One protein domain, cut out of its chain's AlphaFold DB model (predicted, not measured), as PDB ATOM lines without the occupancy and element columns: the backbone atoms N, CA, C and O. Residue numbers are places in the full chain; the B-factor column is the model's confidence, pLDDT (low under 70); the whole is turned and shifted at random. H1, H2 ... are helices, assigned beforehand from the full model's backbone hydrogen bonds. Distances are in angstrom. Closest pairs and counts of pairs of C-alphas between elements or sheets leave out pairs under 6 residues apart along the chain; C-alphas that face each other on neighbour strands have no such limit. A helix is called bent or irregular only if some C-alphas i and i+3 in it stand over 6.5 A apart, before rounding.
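This is residues 705 to 740 and 747 to 838 of the 905 residues of the protein "Methyltranfer_dom domain-containing protein" of Trypanosoma cruzi (strain CL Brener) (UniProt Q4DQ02). A long kinked helix, H1, makes most of the longest axis, and H5 crosses it steeply; H3 packs on both with its first residues, 774 to 779. H4 runs back antiparallel near the other end of H3, and short H2 lies to the side, near H3. The printed part has 128 residues with five named helices, H1 to H5 in chain order, and no named strand: all helix, with mostly crossed packing. It is compact, with a radius of gyration of the C-alphas of 15.6 A, but elongated, spanning 51 by 32 by 23 A.

H1, residues 708 to 737, begins with C-alpha 708 at (124.985, 155.372, 128.876), measures 43.3 A and has a kink of 28 degrees near residue 725. H2 holds residues 759 to 765, H3 residues 774 to 786 over 17.4 A, and H4 residues 806 to 816. H5, residues 819 to 838, measures 28.9 A, ends with C-alpha 838 at (138.856, 159.475, 124.007), and is irregular: C-alphas 835 and 838 are 7.6 A apart.

H3, the hub, touches H5 at a steep tilt of 51 degrees, opposite ways, the closest C-alphas being Glu 775 and Ala 826 at 4.7 A. H3 touches H1 with residues 774 to 778 alone, closest at Met 774 and Tyr 720, C-alphas 5.7 A apart. H3 and H4 form a helical hairpin at 9 degrees, closest at Phe 786 and Thr 813, C-alphas 5.8 A apart. H1 and H5 touch at a steep tilt of 50 degrees, closest at Phe 719 and Phe 837, C-alphas 7.3 A apart. H2 is apart from H4 and H5. Every O i to N i+4 pair is within hydrogen-bond range in H2, H3 and H4; H1 has 24 of 26, H5 15 of 16.

The C-alphas farthest apart, Thr 705 and Ala 740, are 53.7 A apart. Residues 741 to 746 are not printed, and C-alphas 740 and 747 stand 11.7 A apart across that cut. The link H3 to H4 is long, 19 residues. Confidence is under 70 at residues 705 to 709, 739 to 740 and 788 to 802.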
ATOM      1  N   THR A 705     118.199 159.837 124.513       61.73
ATOM      2  CA  THR A 705     117.248 158.942 125.198       61.73
ATOM      3  C   THR A 705     117.761 157.512 125.402       61.73
ATOM      4  O   THR A 705     117.060 156.691 125.995       61.73
ATOM      5  N   VAL A 706     118.948 157.174 124.892       65.25
ATOM      6  CA  VAL A 706     119.541 155.827 125.033       65.25
ATOM      7  C   VAL A 706     120.245 155.724 126.401       65.25
ATOM      8  O   VAL A 706     120.504 156.733 127.032       65.25
ATOM      9  N   SER A 707     120.520 154.537 126.951       69.57
ATOM     10  CA  SER A 707     121.297 154.462 128.207       69.57
ATOM     11  C   SER A 707     122.792 154.719 127.953       69.57
ATOM     12  O   SER A 707     123.285 154.487 126.843       69.57
ATOM     13  N   ALA A 708     123.536 155.155 128.975       67.53
ATOM     14  CA  ALA A 708     124.985 155.372 128.876       67.53
ATOM     15  C   ALA A 708     125.730 154.106 128.397       67.53
ATOM     16  O   ALA A 708     126.608 154.175 127.534       67.53
ATOM     17  N   GLU A 709     125.313 152.927 128.866       67.53
ATOM     18  CA  GLU A 709     125.865 151.632 128.454       67.53
ATOM     19  C   GLU A 709     125.603 151.368 126.967       67.53
ATOM     20  O   GLU A 709     126.516 151.014 126.222       67.53
ATOM     21  N   GLY A 710     124.376 151.619 126.497       72.15
ATOM     22  CA  GLY A 710     124.008 151.441 125.093       72.15
ATOM     23  C   GLY A 710     124.863 152.278 124.135       72.15
ATOM     24  O   GLY A 710     125.200 151.806 123.039       72.15
ATOM     25  N   HIS A 711     125.251 153.486 124.554       71.37
ATOM     26  CA  HIS A 711     126.171 154.344 123.808       71.37
ATOM     27  C   HIS A 711     127.581 153.796 123.750       71.37
ATOM     28  O   HIS A 711     128.116 153.659 122.648       71.37
ATOM     29  N   ARG A 712     128.153 153.451 124.909       76.20
ATOM     30  CA  ARG A 712     129.516 152.916 125.014       76.20
ATOM     31  C   ARG A 712     129.739 151.794 124.020       76.20
ATOM     32  O   ARG A 712     130.651 151.836 123.205       76.20
ATOM     33  N   GLU A 713     128.841 150.822 124.048       78.66
ATOM     34  CA  GLU A 713     128.909 149.630 123.217       78.66
ATOM     35  C   GLU A 713     128.831 149.952 121.720       78.66
ATOM     36  O   GLU A 713     129.524 149.348 120.902       78.66
ATOM     37  N   SER A 714     127.999 150.927 121.351       82.73
ATOM     38  CA  SER A 714     127.815 151.326 119.953       82.73
ATOM     39  C   SER A 714     129.038 152.082 119.423       82.73
ATOM     40  O   SER A 714     129.459 151.852 118.287       82.73
ATOM     41  N   VAL A 715     129.643 152.937 120.255       84.92
ATOM     42  CA  VAL A 715     130.889 153.644 119.931       84.92
ATOM     43  C   VAL A 715     132.066 152.669 119.862       84.92
ATOM     44  O   VAL A 715     132.849 152.763 118.922       84.92
ATOM     45  N   CYS A 716     132.164 151.680 120.759       88.63
ATOM     46  CA  CYS A 716     133.205 150.645 120.703       88.63
ATOM     47  C   CYS A 716     133.191 149.875 119.375       88.63
ATOM     48  O   CYS A 716     134.237 149.675 118.762       88.63
ATOM     49  N   VAL A 717     132.010 149.481 118.883       90.59
ATOM     50  CA  VAL A 717     131.902 148.814 117.574       90.59
ATOM     51  C   VAL A 717     132.392 149.731 116.450       90.59
ATOM     52  O   VAL A 717     133.120 149.278 115.568       90.59
ATOM     53  N   LEU A 718     132.028 151.017 116.467       90.47
ATOM     54  CA  LEU A 718     132.504 151.988 115.473       90.47
ATOM     55  C   LEU A 718     134.020 152.213 115.556       90.47
ATOM     56  O   LEU A 718     134.670 152.300 114.515       90.47
ATOM     57  N   PHE A 719     134.576 152.246 116.765       93.12
ATOM     58  CA  PHE A 719     136.010 152.373 117.007       93.12
ATOM     59  C   PHE A 719     136.776 151.211 116.371       93.12
ATOM     60  O   PHE A 719     137.664 151.431 115.548       93.12
ATOM     61  N   TYR A 720     136.376 149.968 116.658       95.16
ATOM     62  CA  TYR A 720     137.029 148.790 116.082       95.16
ATOM     63  C   TYR A 720     136.796 148.654 114.574       95.16
ATOM     64  O   TYR A 720     137.682 148.185 113.867       95.16
ATOM     65  N   ARG A 721     135.657 149.120 114.040       94.16
ATOM     66  CA  ARG A 721     135.449 149.228 112.582       94.16
ATOM     67  C   ARG A 721     136.436 150.193 111.931       94.16
ATOM     68  O   ARG A 721     136.948 149.881 110.860       94.16
ATOM     69  N   SER A 722     136.703 151.338 112.562       93.34
ATOM     70  CA  SER A 722     137.718 152.275 112.072       93.34
ATOM     71  C   SER A 722     139.112 151.656 112.146       93.34
ATOM     72  O   SER A 722     139.843 151.651 111.155       93.34
ATOM     73  N   LEU A 723     139.449 151.057 113.293       95.04
ATOM     74  CA  LEU A 723     140.749 150.427 113.521       95.04
ATOM     75  C   LEU A 723     141.005 149.262 112.561       95.04
ATOM     76  O   LEU A 723     142.135 149.066 112.126       95.04
ATOM     77  N   LEU A 724     139.959 148.521 112.180       95.02
ATOM     78  CA  LEU A 724     140.055 147.418 111.231       95.02
ATOM     79  C   LEU A 724     140.675 147.849 109.904       95.02
ATOM     80  O   LEU A 724     141.514 147.114 109.403       95.02
ATOM     81  N   LYS A 725     140.315 149.014 109.348       89.60
ATOM     82  CA  LYS A 725     140.880 149.481 108.068       89.60
ATOM     83  C   LYS A 725     142.396 149.675 108.166       89.60
ATOM     84  O   LYS A 725     143.133 149.153 107.331       89.60
ATOM     85  N   LEU A 726     142.849 150.361 109.218       89.77
ATOM     86  CA  LEU A 726     144.271 150.579 109.495       89.77
ATOM     87  C   LEU A 726     144.997 149.250 109.743       89.77
ATOM     88  O   LEU A 726     146.035 148.970 109.144       89.77
ATOM     89  N   PHE A 727     144.422 148.400 110.592       93.66
ATOM     90  CA  PHE A 727     144.977 147.092 110.916       93.66
ATOM     91  C   PHE A 727     145.107 146.204 109.672       93.66
ATOM     92  O   PHE A 727     146.138 145.562 109.478       93.66
ATOM     93  N   TRP A 728     144.110 146.215 108.783       93.36
ATOM     94  CA  TRP A 728     144.138 145.459 107.530       93.36
ATOM     95  C   TRP A 728     145.243 145.936 106.582       93.36
ATOM     96  O   TRP A 728     145.865 145.109 105.914       93.36
ATOM     97  N   SER A 729     145.520 147.246 106.547       88.17
ATOM     98  CA  SER A 729     146.666 147.796 105.808       88.17
ATOM     99  C   SER A 729     147.985 147.255 106.361       88.17
ATOM    100  O   SER A 729     148.772 146.671 105.621       88.17
ATOM    101  N   ARG A 730     148.175 147.295 107.687       90.11
ATOM    102  CA  ARG A 730     149.374 146.725 108.329       90.11
ATOM    103  C   ARG A 730     149.528 145.226 108.056       90.11
ATOM    104  O   ARG A 730     150.638 144.742 107.841       90.11
ATOM    105  N   LEU A 731     148.427 144.469 108.039       92.26
ATOM    106  CA  LEU A 731     148.451 143.045 107.685       92.26
ATOM    107  C   LEU A 731     148.873 142.810 106.232       92.26
ATOM    108  O   LEU A 731     149.598 141.847 105.973       92.26
ATOM    109  N   ARG A 732     148.441 143.670 105.303       90.16
ATOM    110  CA  ARG A 732     148.848 143.632 103.892       90.16
ATOM    111  C   ARG A 732     150.346 143.867 103.745       90.16
ATOM    112  O   ARG A 732     151.001 143.073 103.073       90.16
ATOM    113  N   ASP A 733     150.886 144.878 104.414       86.96
ATOM    114  CA  ASP A 733     152.315 145.199 104.348       86.96
ATOM    115  C   ASP A 733     153.159 144.065 104.938       86.96
ATOM    116  O   ASP A 733     154.129 143.607 104.332       86.96
ATOM    117  N   ARG A 734     152.739 143.510 106.087       89.61
ATOM    118  CA  ARG A 734     153.371 142.321 106.688       89.61
ATOM    119  C   ARG A 734     153.311 141.102 105.767       89.61
ATOM    120  O   ARG A 734     154.287 140.355 105.682       89.61
ATOM    121  N   TRP A 735     152.198 140.902 105.058       86.96
ATOM    122  CA  TRP A 735     152.073 139.828 104.076       86.96
ATOM    123  C   TRP A 735     153.074 140.037 102.942       86.96
ATOM    124  O   TRP A 735     153.851 139.130 102.657       86.96
ATOM    125  N   GLN A 736     153.118 141.231 102.349       83.51
ATOM    126  CA  GLN A 736     154.030 141.566 101.252       83.51
ATOM    127  C   GLN A 736     155.503 141.398 101.652       83.51
ATOM    128  O   GLN A 736     156.251 140.749 100.921       83.51
ATOM    129  N   ASN A 737     155.885 141.854 102.848       80.55
ATOM    130  CA  ASN A 737     157.266 141.828 103.343       80.55
ATOM    131  C   ASN A 737     157.720 140.473 103.910       80.55
ATOM    132  O   ASN A 737     158.910 140.269 104.147       80.55
ATOM    133  N   SER A 738     156.807 139.528 104.139       74.94
ATOM    134  CA  SER A 738     157.171 138.203 104.644       74.94
ATOM    135  C   SER A 738     157.949 137.408 103.583       74.94
ATOM    136  O   SER A 738     157.348 136.830 102.677       74.94
ATOM    137  N   THR A 739     159.271 137.317 103.747       55.81
ATOM    138  CA  THR A 739     160.232 136.580 102.900       55.81
ATOM    139  C   THR A 739     160.306 135.074 103.183       55.81
ATOM    140  O   THR A 739     161.221 134.406 102.707       55.81
ATOM    141  N   ALA A 740     159.352 134.504 103.933       55.94
ATOM    142  CA  ALA A 740     159.359 133.085 104.282       55.94
ATOM    143  C   ALA A 740     159.442 132.189 103.028       55.94
ATOM    144  O   ALA A 740     158.502 132.081 102.233       55.94
ATOM    145  N   ARG A 747     151.924 133.212  95.801       70.81
ATOM    146  CA  ARG A 747     151.500 134.630  95.756       70.81
ATOM    147  C   ARG A 747     151.205 135.137  94.346       70.81
ATOM    148  O   ARG A 747     151.618 136.232  93.985       70.81
ATOM    149  N   CYS A 748     150.490 134.356  93.537       83.09
ATOM    150  CA  CYS A 748     150.086 134.814  92.202       83.09
ATOM    151  C   CYS A 748     148.905 135.803  92.220       83.09
ATOM    152  O   CYS A 748     148.638 136.444  91.207       83.09
ATOM    153  N   CYS A 749     148.212 135.953  93.355       85.49
ATOM    154  CA  CYS A 749     147.102 136.890  93.524       85.49
ATOM    155  C   CYS A 749     147.426 137.978  94.566       85.49
ATOM    156  O   CYS A 749     148.133 137.696  95.542       85.49
ATOM    157  N   PRO A 750     146.877 139.201  94.412       86.11
ATOM    158  CA  PRO A 750     147.016 140.257  95.412       86.11
ATOM    159  C   PRO A 750     146.388 139.848  96.752       86.11
ATOM    160  O   PRO A 750     145.474 139.017  96.809       86.11
ATOM    161  N   PHE A 751     146.885 140.440  97.841       87.34
ATOM    162  CA  PHE A 751     146.286 140.274  99.165       87.34
ATOM    163  C   PHE A 751     144.850 140.808  99.167       87.34
ATOM    164  O   PHE A 751     144.567 141.817  98.523       87.34
ATOM    165  N   ALA A 752     143.945 140.133  99.876       86.89
ATOM    166  CA  ALA A 752     142.547 140.532  99.910       86.89
ATOM    167  C   ALA A 752     142.358 141.942 100.492       86.89
ATOM    168  O   ALA A 752     142.858 142.273 101.572       86.89
ATOM    169  N   GLU A 753     141.569 142.746  99.782       86.45
ATOM    170  CA  GLU A 753     141.073 144.028 100.271       86.45
ATOM    171  C   GLU A 753     140.233 143.852 101.544       86.45
ATOM    172  O   GLU A 753     139.639 142.793 101.774       86.45
ATOM    173  N   VAL A 754     140.177 144.901 102.372       87.52
ATOM    174  CA  VAL A 754     139.354 144.885 103.587       87.52
ATOM    175  C   VAL A 754     137.878 144.659 103.207       87.52
ATOM    176  O   VAL A 754     137.364 145.354 102.325       87.52
ATOM    177  N   PRO A 755     137.170 143.688 103.817       87.31
ATOM    178  CA  PRO A 755     135.788 143.405 103.443       87.31
ATOM    179  C   PRO A 755     134.841 144.577 103.713       87.31
ATOM    180  O   PRO A 755     134.889 145.206 104.773       87.31
ATOM    181  N   HIS A 756     133.902 144.817 102.793       85.53
ATOM    182  CA  HIS A 756     132.756 145.678 103.071       85.53
ATOM    183  C   HIS A 756     131.773 144.950 103.996       85.53
ATOM    184  O   HIS A 756     131.187 143.931 103.627       85.53
ATOM    185  N   LEU A 757     131.594 145.480 105.206       89.88
ATOM    186  CA  LEU A 757     130.828 144.822 106.259       89.88
ATOM    187  C   LEU A 757     129.315 144.950 106.030       89.88
ATOM    188  O   LEU A 757     128.745 146.032 106.170       89.88
ATOM    189  N   GLU A 758     128.649 143.834 105.734       84.75
ATOM    190  CA  GLU A 758     127.230 143.823 105.373       84.75
ATOM    191  C   GLU A 758     126.310 144.150 106.565       84.75
ATOM    192  O   GLU A 758     126.566 143.716 107.694       84.75
ATOM    193  N   PRO A 759     125.142 144.787 106.343       83.25
ATOM    194  CA  PRO A 759     124.186 145.074 107.415       83.25
ATOM    195  C   PRO A 759     123.749 143.843 108.224       83.25
ATOM    196  O   PRO A 759     123.419 143.965 109.402       83.25
ATOM    197  N   ALA A 760     123.715 142.653 107.614       85.14
ATOM    198  CA  ALA A 760     123.389 141.413 108.317       85.14
ATOM    199  C   ALA A 760     124.475 141.014 109.327       85.14
ATOM    200  O   ALA A 760     124.135 140.673 110.462       85.14
ATOM    201  N   PHE A 761     125.747 141.119 108.937       90.69
ATOM    202  CA  PHE A 761     126.892 140.922 109.824       90.69
ATOM    203  C   PHE A 761     126.868 141.939 110.968       90.69
ATOM    204  O   PHE A 761     126.931 141.564 112.135       90.69
ATOM    205  N   LEU A 762     126.621 143.215 110.670       89.11
ATOM    206  CA  LEU A 762     126.560 144.262 111.697       89.11
ATOM    207  C   LEU A 762     125.423 144.091 112.687       89.11
ATOM    208  O   LEU A 762     125.603 144.358 113.871       89.11
ATOM    209  N   ARG A 763     124.280 143.563 112.247       87.21
ATOM    210  CA  ARG A 763     123.208 143.166 113.167       87.21
ATOM    211  C   ARG A 763     123.608 142.009 114.082       87.21
ATOM    212  O   ARG A 763     123.067 141.931 115.180       87.21
ATOM    213  N   ARG A 764     124.508 141.110 113.664       90.55
ATOM    214  CA  ARG A 764     125.051 140.059 114.544       90.55
ATOM    215  C   ARG A 764     126.077 140.626 115.514       90.55
ATOM    216  O   ARG A 764     125.939 140.391 116.707       90.55
ATOM    217  N   ILE A 765     127.010 141.445 115.031       92.12
ATOM    218  CA  ILE A 765     127.984 142.148 115.877       92.12
ATOM    219  C   ILE A 765     127.284 143.004 116.941       92.12
ATOM    220  O   ILE A 765     127.660 142.977 118.107       92.12
ATOM    221  N   ALA A 766     126.186 143.676 116.583       86.00
ATOM    222  CA  ALA A 766     125.382 144.452 117.522       86.00
ATOM    223  C   ALA A 766     124.778 143.624 118.678       86.00
ATOM    224  O   ALA A 766     124.362 144.215 119.669       86.00
ATOM    225  N   LYS A 767     124.723 142.285 118.588       88.74
ATOM    226  CA  LYS A 767     124.267 141.410 119.687       88.74
ATOM    227  C   LYS A 767     125.354 141.122 120.722       88.74
ATOM    228  O   LYS A 767     125.018 140.753 121.838       88.74
ATOM    229  N   ILE A 768     126.624 141.284 120.353       88.83
ATOM    230  CA  ILE A 768     127.791 141.054 121.222       88.83
ATOM    231  C   ILE A 768     128.555 142.353 121.514       88.83
ATOM    232  O   ILE A 768     129.689 142.329 121.980       88.83
ATOM    233  N   LYS A 769     127.940 143.509 121.240       86.43
ATOM    234  CA  LYS A 769     128.566 144.832 121.383       86.43
ATOM    235  C   LYS A 769     129.019 145.167 122.811       86.43
ATOM    236  O   LYS A 769     129.895 146.007 122.974       86.43
ATOM    237  N   SER A 770     128.457 144.504 123.822       83.26
ATOM    238  CA  SER A 770     128.822 144.667 125.235       83.26
ATOM    239  C   SER A 770     130.183 144.071 125.598       83.26
ATOM    240  O   SER A 770     130.863 144.591 126.479       83.26
ATOM    241  N   THR A 771     130.606 143.012 124.906       87.10
ATOM    242  CA  THR A 771     131.839 142.261 125.200       87.10
ATOM    243  C   THR A 771     132.858 142.323 124.067       87.10
ATOM    244  O   THR A 771     133.853 141.599 124.082       87.10
ATOM    245  N   ILE A 772     132.620 143.168 123.063       91.29
ATOM    246  CA  ILE A 772     133.443 143.186 121.862       91.29
ATOM    247  C   ILE A 772     134.825 143.796 122.112       91.29
ATOM    248  O   ILE A 772     134.965 144.861 122.716       91.29
ATOM    249  N   THR A 773     135.847 143.127 121.590       94.86
ATOM    250  CA  THR A 773     137.234 143.598 121.519       94.86
ATOM    251  C   THR A 773     137.689 143.620 120.061       94.86
ATOM    252  O   THR A 773     137.028 143.038 119.195       94.86
ATOM    253  N   MET A 774     138.828 144.258 119.775       96.23
ATOM    254  CA  MET A 774     139.415 144.237 118.429       96.23
ATOM    255  C   MET A 774     139.700 142.807 117.950       96.23
ATOM    256  O   MET A 774     139.418 142.481 116.804       96.23
ATOM    257  N   GLU A 775     140.193 141.943 118.840       96.76
ATOM    258  CA  GLU A 775     140.443 140.526 118.564       96.76
ATOM    259  C   GLU A 775     139.160 139.793 118.156       96.76
ATOM    260  O   GLU A 775     139.099 139.201 117.080       96.76
ATOM    261  N   VAL A 776     138.112 139.884 118.984       95.76
ATOM    262  CA  VAL A 776     136.820 139.235 118.717       95.76
ATOM    263  C   VAL A 776     136.232 139.753 117.409       95.76
ATOM    264  O   VAL A 776     135.798 138.968 116.570       95.76
ATOM    265  N   PHE A 777     136.249 141.071 117.205       96.08
ATOM    266  CA  PHE A 777     135.729 141.681 115.989       96.08
ATOM    267  C   PHE A 777     136.498 141.226 114.742       96.08
ATOM    268  O   PHE A 777     135.877 140.832 113.757       96.08
ATOM    269  N   TYR A 778     137.832 141.228 114.794       96.90
ATOM    270  CA  TYR A 778     138.695 140.773 113.706       96.90
ATOM    271  C   TYR A 778     138.439 139.304 113.350       96.90
ATOM    272  O   TYR A 778     138.213 138.989 112.183       96.90
ATOM    273  N   VAL A 779     138.392 138.418 114.350       95.21
ATOM    274  CA  VAL A 779     138.124 136.989 114.141       95.21
ATOM    275  C   VAL A 779     136.742 136.769 113.521       95.21
ATOM    276  O   VAL A 779     136.616 135.964 112.598       95.21
ATOM    277  N   GLU A 780     135.713 137.494 113.965       94.53
ATOM    278  CA  GLU A 780     134.368 137.404 113.380       94.53
ATOM    279  C   GLU A 780     134.326 137.903 111.927       94.53
ATOM    280  O   GLU A 780     133.657 137.294 111.092       94.53
ATOM    281  N   VAL A 781     135.082 138.954 111.584       93.72
ATOM    282  CA  VAL A 781     135.249 139.391 110.186       93.72
ATOM    283  C   VAL A 781     135.937 138.298 109.364       93.72
ATOM    284  O   VAL A 781     135.454 137.936 108.292       93.72
ATOM    285  N   CYS A 782     137.036 137.722 109.854       92.72
ATOM    286  CA  CYS A 782     137.719 136.638 109.151       92.72
ATOM    287  C   CYS A 782     136.800 135.420 108.951       92.72
ATOM    288  O   CYS A 782     136.780 134.844 107.864       92.72
ATOM    289  N   ARG A 783     135.995 135.052 109.956       90.57
ATOM    290  CA  ARG A 783     135.035 133.937 109.868       90.57
ATOM    291  C   ARG A 783     133.955 134.177 108.827       90.57
ATOM    292  O   ARG A 783     133.663 133.269 108.059       90.57
ATOM    293  N   GLU A 784     133.397 135.384 108.781       89.29
ATOM    294  CA  GLU A 784     132.328 135.721 107.838       89.29
ATOM    295  C   GLU A 784     132.806 135.714 106.382       89.29
ATOM    296  O   GLU A 784     132.066 135.299 105.491       89.29
ATOM    297  N   TYR A 785     134.031 136.189 106.135       87.80
ATOM    298  CA  TYR A 785     134.488 136.510 104.780       87.80
ATOM    299  C   TYR A 785     135.565 135.569 104.214       87.80
ATOM    300  O   TYR A 785     135.809 135.619 103.009       87.80
ATOM    301  N   PHE A 786     136.210 134.726 105.033       85.22
ATOM    302  CA  PHE A 786     137.370 133.920 104.606       85.22
ATOM    303  C   PHE A 786     137.344 132.442 105.015       85.22
ATOM    304  O   PHE A 786     138.196 131.686 104.542       85.22
ATOM    305  N   LEU A 787     136.423 132.005 105.880       76.36
ATOM    306  CA  LEU A 787     136.364 130.606 106.307       76.36
ATOM    307  C   LEU A 787     135.585 129.757 105.283       76.36
ATOM    308  O   LEU A 787     134.365 129.866 105.173       76.36
ATOM    309  N   ASP A 788     136.295 128.899 104.545       57.18
ATOM    310  CA  ASP A 788     135.700 127.937 103.612       57.18
ATOM    311  C   ASP A 788     135.260 126.669 104.362       57.18
ATOM    312  O   ASP A 788     136.083 125.871 104.811       57.18
ATOM    313  N   GLY A 789     133.945 126.467 104.497       51.26
ATOM    314  CA  GLY A 789     133.394 125.208 104.996       51.26
ATOM    315  C   GLY A 789     131.953 125.296 105.496       51.26
ATOM    316  O   GLY A 789     131.680 125.887 106.534       51.26
ATOM    317  N   THR A 790     131.045 124.600 104.806       46.88
ATOM    318  CA  THR A 790     129.691 124.147 105.226       46.88
ATOM    319  C   THR A 790     128.472 125.061 105.079       46.88
ATOM    320  O   THR A 790     127.354 124.551 105.083       46.88
ATOM    321  N   THR A 791     128.613 126.352 104.797       42.45
ATOM    322  CA  THR A 791     127.498 127.136 104.235       42.45
ATOM    323  C   THR A 791     128.035 127.930 103.067       42.45
ATOM    324  O   THR A 791     129.133 128.465 103.168       42.45
ATOM    325  N   ALA A 792     127.328 127.933 101.933       45.23
ATOM    326  CA  ALA A 792     127.729 128.690 100.753       45.23
ATOM    327  C   ALA A 792     128.071 130.118 101.188       45.23
ATOM    328  O   ALA A 792     127.159 130.884 101.520       45.23
ATOM    329  N   ALA A 793     129.369 130.441 101.247       48.29
ATOM    330  CA  ALA A 793     129.835 131.779 101.549       48.29
ATOM    331  C   ALA A 793     129.074 132.690 100.595       48.29
ATOM    332  O   ALA A 793     129.153 132.529  99.371       48.29
ATOM    333  N   LYS A 794     128.218 133.551 101.150       51.51
ATOM    334  CA  LYS A 794     127.416 134.458 100.343       51.51
ATOM    335  C   LYS A 794     128.412 135.357  99.638       51.51
ATOM    336  O   LYS A 794     128.920 136.283 100.253       51.51
ATOM    337  N   LYS A 795     128.717 135.068  98.369       53.04
ATOM    338  CA  LYS A 795     129.380 136.028  97.491       53.04
ATOM    339  C   LYS A 795     128.457 137.246  97.473       53.04
ATOM    340  O   LYS A 795     127.342 137.115  96.954       53.04
ATOM    341  N   PRO A 796     128.841 138.381  98.079       50.36
ATOM    342  CA  PRO A 796     128.007 139.566  98.041       50.36
ATOM    343  C   PRO A 796     127.809 139.925  96.565       50.36
ATOM    344  O   PRO A 796     128.797 139.947  95.826       50.36
ATOM    345  N   PRO A 797     126.585 140.218  96.099       49.40
ATOM    346  CA  PRO A 797     126.328 140.556  94.696       49.40
ATOM    347  C   PRO A 797     127.090 141.793  94.178       49.40
ATOM    348  O   PRO A 797     126.988 142.113  92.998       49.40
ATOM    349  N   TYR A 798     127.809 142.516  95.044       48.86
ATOM    350  CA  TYR A 798     128.315 143.869  94.793       48.86
ATOM    351  C   TYR A 798     129.814 144.064  95.059       48.86
ATOM    352  O   TYR A 798     130.333 145.142  94.783       48.86
ATOM    353  N   THR A 799     130.546 143.068  95.560       50.58
ATOM    354  CA  THR A 799     131.999 143.207  95.759       50.58
ATOM    355  C   THR A 799     132.753 142.560  94.608       50.58
ATOM    356  O   THR A 799     132.942 141.343  94.590       50.58
ATOM    357  N   TRP A 800     133.211 143.385  93.664       46.81
ATOM    358  CA  TRP A 800     134.269 143.029  92.719       46.81
ATOM    359  C   TRP A 800     135.567 142.793  93.499       46.81
ATOM    360  O   TRP A 800     136.392 143.687  93.644       46.81
ATOM    361  N   GLN A 801     135.738 141.596  94.058       56.13
ATOM    362  CA  GLN A 801     137.059 141.163  94.495       56.13
ATOM    363  C   GLN A 801     137.805 140.618  93.272       56.13
ATOM    364  O   GLN A 801     137.230 139.801  92.545       56.13
ATOM    365  N   PRO A 802     139.060 141.035  93.024       60.04
ATOM    366  CA  PRO A 802     139.881 140.397  92.003       60.04
ATOM    367  C   PRO A 802     139.918 138.888  92.264       60.04
ATOM    368  O   PRO A 802     139.961 138.450  93.415       60.04
ATOM    369  N   HIS A 803     139.837 138.088  91.201       71.08
ATOM    370  CA  HIS A 803     139.790 136.636  91.324       71.08
ATOM    371  C   HIS A 803     141.036 136.137  92.076       71.08
ATOM    372  O   HIS A 803     142.149 136.210  91.561       71.08
ATOM    373  N   VAL A 804     140.845 135.595  93.281       78.40
ATOM    374  CA  VAL A 804     141.903 134.943  94.065       78.40
ATOM    375  C   VAL A 804     141.824 133.442  93.804       78.40
ATOM    376  O   VAL A 804     140.757 132.849  93.952       78.40
ATOM    377  N   CYS A 805     142.924 132.822  93.372       86.39
ATOM    378  CA  CYS A 805     142.960 131.373  93.158       86.39
ATOM    379  C   CYS A 805     142.826 130.616  94.492       86.39
ATOM    380  O   CYS A 805     143.110 131.168  95.556       86.39
ATOM    381  N   SER A 806     142.404 129.351  94.446       84.24
ATOM    382  CA  SER A 806     142.160 128.541  95.649       84.24
ATOM    383  C   SER A 806     143.382 128.449  96.567       84.24
ATOM    384  O   SER A 806     143.244 128.622  97.772       84.24
ATOM    385  N   SER A 807     144.584 128.280  96.009       85.99
ATOM    386  CA  SER A 807     145.820 128.210  96.797       85.99
ATOM    387  C   SER A 807     146.168 129.541  97.469       85.99
ATOM    388  O   SER A 807     146.507 129.561  98.651       85.99
ATOM    389  N   CYS A 808     146.026 130.671  96.762       86.58
ATOM    390  CA  CYS A 808     146.185 131.998  97.365       86.58
ATOM    391  C   CYS A 808     145.122 132.248  98.439       86.58
ATOM    392  O   CYS A 808     145.437 132.838  99.468       86.58
ATOM    393  N   ARG A 809     143.876 131.806  98.220       86.65
ATOM    394  CA  ARG A 809     142.785 131.955  99.189       86.65
ATOM    395  C   ARG A 809     143.101 131.191 100.466       86.65
ATOM    396  O   ARG A 809     143.074 131.791 101.530       86.65
ATOM    397  N   GLU A 810     143.472 129.921 100.356       86.76
ATOM    398  CA  GLU A 810     143.839 129.081 101.497       86.76
ATOM    399  C   GLU A 810     145.032 129.668 102.268       86.76
ATOM    400  O   GLU A 810     144.994 129.788 103.495       86.76
ATOM    401  N   ALA A 811     146.064 130.125 101.551       88.44
ATOM    402  CA  ALA A 811     147.235 130.754 102.150       88.44
ATOM    403  C   ALA A 811     146.894 132.073 102.872       88.44
ATOM    404  O   ALA A 811     147.368 132.303 103.986       88.44
ATOM    405  N   GLN A 812     146.057 132.923 102.266       89.21
ATOM    406  CA  GLN A 812     145.582 134.165 102.881       89.21
ATOM    407  C   GLN A 812     144.709 133.881 104.105       89.21
ATOM    408  O   GLN A 812     144.920 134.499 105.144       89.21
ATOM    409  N   THR A 813     143.785 132.919 104.025       89.55
ATOM    410  CA  THR A 813     142.948 132.492 105.153       89.55
ATOM    411  C   THR A 813     143.820 132.008 106.309       89.55
ATOM    412  O   THR A 813     143.694 132.519 107.419       89.55
ATOM    413  N   LYS A 814     144.782 131.108 106.060       90.17
ATOM    414  CA  LYS A 814     145.703 130.619 107.099       90.17
ATOM    415  C   LYS A 814     146.504 131.748 107.752       90.17
ATOM    416  O   LYS A 814     146.719 131.731 108.959       90.17
ATOM    417  N   TYR A 815     146.937 132.734 106.972       92.13
ATOM    418  CA  TYR A 815     147.646 133.895 107.503       92.13
ATOM    419  C   TYR A 815     146.753 134.804 108.339       92.13
ATOM    420  O   TYR A 815     147.136 135.172 109.450       92.13
ATOM    421  N   LEU A 816     145.558 135.136 107.849       92.78
ATOM    422  CA  LEU A 816     144.590 135.951 108.580       92.78
ATOM    423  C   LEU A 816     144.233 135.305 109.930       92.78
ATOM    424  O   LEU A 816     144.219 135.993 110.947       92.78
ATOM    425  N   PHE A 817     144.047 133.984 109.964       92.72
ATOM    426  CA  PHE A 817     143.737 133.226 111.183       92.72
ATOM    427  C   PHE A 817     144.953 132.815 112.028       92.72
ATOM    428  O   PHE A 817     144.778 132.104 113.013       92.72
ATOM    429  N   SER A 818     146.176 133.219 111.676       93.58
ATOM    430  CA  SER A 818     147.355 132.842 112.466       93.58
ATOM    431  C   SER A 818     147.315 133.446 113.873       93.58
ATOM    432  O   SER A 818     146.980 134.623 114.031       93.58
ATOM    433  N   ASP A 819     147.731 132.669 114.880       95.04
ATOM    434  CA  ASP A 819     147.774 133.113 116.283       95.04
ATOM    435  C   ASP A 819     148.555 134.423 116.442       95.04
ATOM    436  O   ASP A 819     148.148 135.309 117.186       95.04
ATOM    437  N   THR A 820     149.627 134.604 115.664       94.68
ATOM    438  CA  THR A 820     150.414 135.843 115.624       94.68
ATOM    439  C   THR A 820     149.584 137.061 115.212       94.68
ATOM    440  O   THR A 820     149.747 138.138 115.782       94.68
ATOM    441  N   ASN A 821     148.712 136.933 114.207       95.18
ATOM    442  CA  ASN A 821     147.890 138.047 113.730       95.18
ATOM    443  C   ASN A 821     146.685 138.303 114.638       95.18
ATOM    444  O   ASN A 821     146.328 139.460 114.845       95.18
ATOM    445  N   VAL A 822     146.103 137.254 115.224       96.62
ATOM    446  CA  VAL A 822     145.040 137.383 116.231       96.62
ATOM    447  C   VAL A 822     145.576 138.062 117.498       96.62
ATOM    448  O   VAL A 822     144.990 139.039 117.966       96.62
ATOM    449  N   ALA A 823     146.746 137.639 117.989       96.80
ATOM    450  CA  ALA A 823     147.419 138.274 119.120       96.80
ATOM    451  C   ALA A 823     147.786 139.736 118.826       96.80
ATOM    452  O   ALA A 823     147.564 140.599 119.677       96.80
ATOM    453  N   LEU A 824     148.259 140.040 117.608       95.96
ATOM    454  CA  LEU A 824     148.515 141.423 117.203       95.96
ATOM    455  C   LEU A 824     147.222 142.253 117.181       95.96
ATOM    456  O   LEU A 824     147.231 143.393 117.632       95.96
ATOM    457  N   ALA A 825     146.102 141.706 116.696       97.19
ATOM    458  CA  ALA A 825     144.815 142.403 116.733       97.19
ATOM    459  C   ALA A 825     144.404 142.744 118.177       97.19
ATOM    460  O   ALA A 825     143.905 143.839 118.438       97.19
ATOM    461  N   ALA A 826     144.647 141.830 119.124       97.09
ATOM    462  CA  ALA A 826     144.400 142.060 120.544       97.09
ATOM    463  C   ALA A 826     145.321 143.146 121.131       97.09
ATOM    464  O   ALA A 826     144.853 144.010 121.872       97.09
ATOM    465  N   GLU A 827     146.613 143.113 120.804       96.91
ATOM    466  CA  GLU A 827     147.611 144.095 121.245       96.91
ATOM    467  C   GLU A 827     147.310 145.497 120.714       96.91
ATOM    468  O   GLU A 827     147.080 146.408 121.509       96.91
ATOM    469  N   VAL A 828     147.196 145.638 119.388       95.32
ATOM    470  CA  VAL A 828     146.848 146.899 118.715       95.32
ATOM    471  C   VAL A 828     145.509 147.417 119.228       95.32
ATOM    472  O   VAL A 828     145.364 148.607 119.487       95.32
ATOM    473  N   GLY A 829     144.538 146.524 119.437       96.03
ATOM    474  CA  GLY A 829     143.257 146.864 120.042       96.03
ATOM    475  C   GLY A 829     143.395 147.528 121.410       96.03
ATOM    476  O   GLY A 829     142.765 148.556 121.635       96.03
ATOM    477  N   ARG A 830     144.215 146.972 122.314       95.18
ATOM    478  CA  ARG A 830     144.433 147.533 123.659       95.18
ATOM    479  C   ARG A 830     145.179 148.863 123.615       95.18
ATOM    480  O   ARG A 830     144.741 149.812 124.259       95.18
ATOM    481  N   GLU A 831     146.270 148.925 122.856       94.89
ATOM    482  CA  GLU A 831     147.100 150.126 122.721       94.89
ATOM    483  C   GLU A 831     146.287 151.293 122.150       94.89
ATOM    484  O   GLU A 831     146.182 152.351 122.767       94.89
ATOM    485  N   PHE A 832     145.624 151.080 121.011       94.85
ATOM    486  CA  PHE A 832     144.860 152.138 120.357       94.85
ATOM    487  C   PHE A 832     143.659 152.560 121.188       94.85
ATOM    488  O   PHE A 832     143.306 153.738 121.193       94.85
ATOM    489  N   PHE A 833     143.017 151.628 121.892       92.85
ATOM    490  CA  PHE A 833     141.921 151.981 122.784       92.85
ATOM    491  C   PHE A 833     142.407 152.884 123.927       92.85
ATOM    492  O   PHE A 833     141.758 153.883 124.222       92.85
ATOM    493  N   ALA A 834     143.561 152.588 124.531       90.15
ATOM    494  CA  ALA A 834     144.128 153.425 125.588       90.15
ATOM    495  C   ALA A 834     144.508 154.829 125.082       90.15
ATOM    496  O   ALA A 834     144.212 155.819 125.747       90.15
ATOM    497  N   THR A 835     145.112 154.922 123.896       90.21
ATOM    498  CA  THR A 835     145.667 156.186 123.382       90.21
ATOM    499  C   THR A 835     144.646 157.039 122.619       90.21
ATOM    500  O   THR A 835     144.694 158.267 122.675       90.21
ATOM    501  N   HIS A 836     143.706 156.420 121.897       92.33
ATOM    502  CA  HIS A 836     142.878 157.108 120.897       92.33
ATOM    503  C   HIS A 836     141.368 156.991 121.111       92.33
ATOM    504  O   HIS A 836     140.612 157.640 120.384       92.33
ATOM    505  N   PHE A 837     140.889 156.211 122.086       91.22
ATOM    506  CA  PHE A 837     139.444 156.077 122.287       91.22
ATOM    507  C   PHE A 837     138.780 157.391 122.714       91.22
ATOM    508  O   PHE A 837     137.717 157.713 122.192       91.22
ATOM    509  N   ALA A 838     139.402 158.177 123.600       90.18
ATOM    510  CA  ALA A 838     138.856 159.475 124.007       90.18
ATOM    511  C   ALA A 838     138.774 160.472 122.828       90.18
ATOM    512  O   ALA A 838     137.680 160.991 122.591       90.18
TER     513      ALA A 838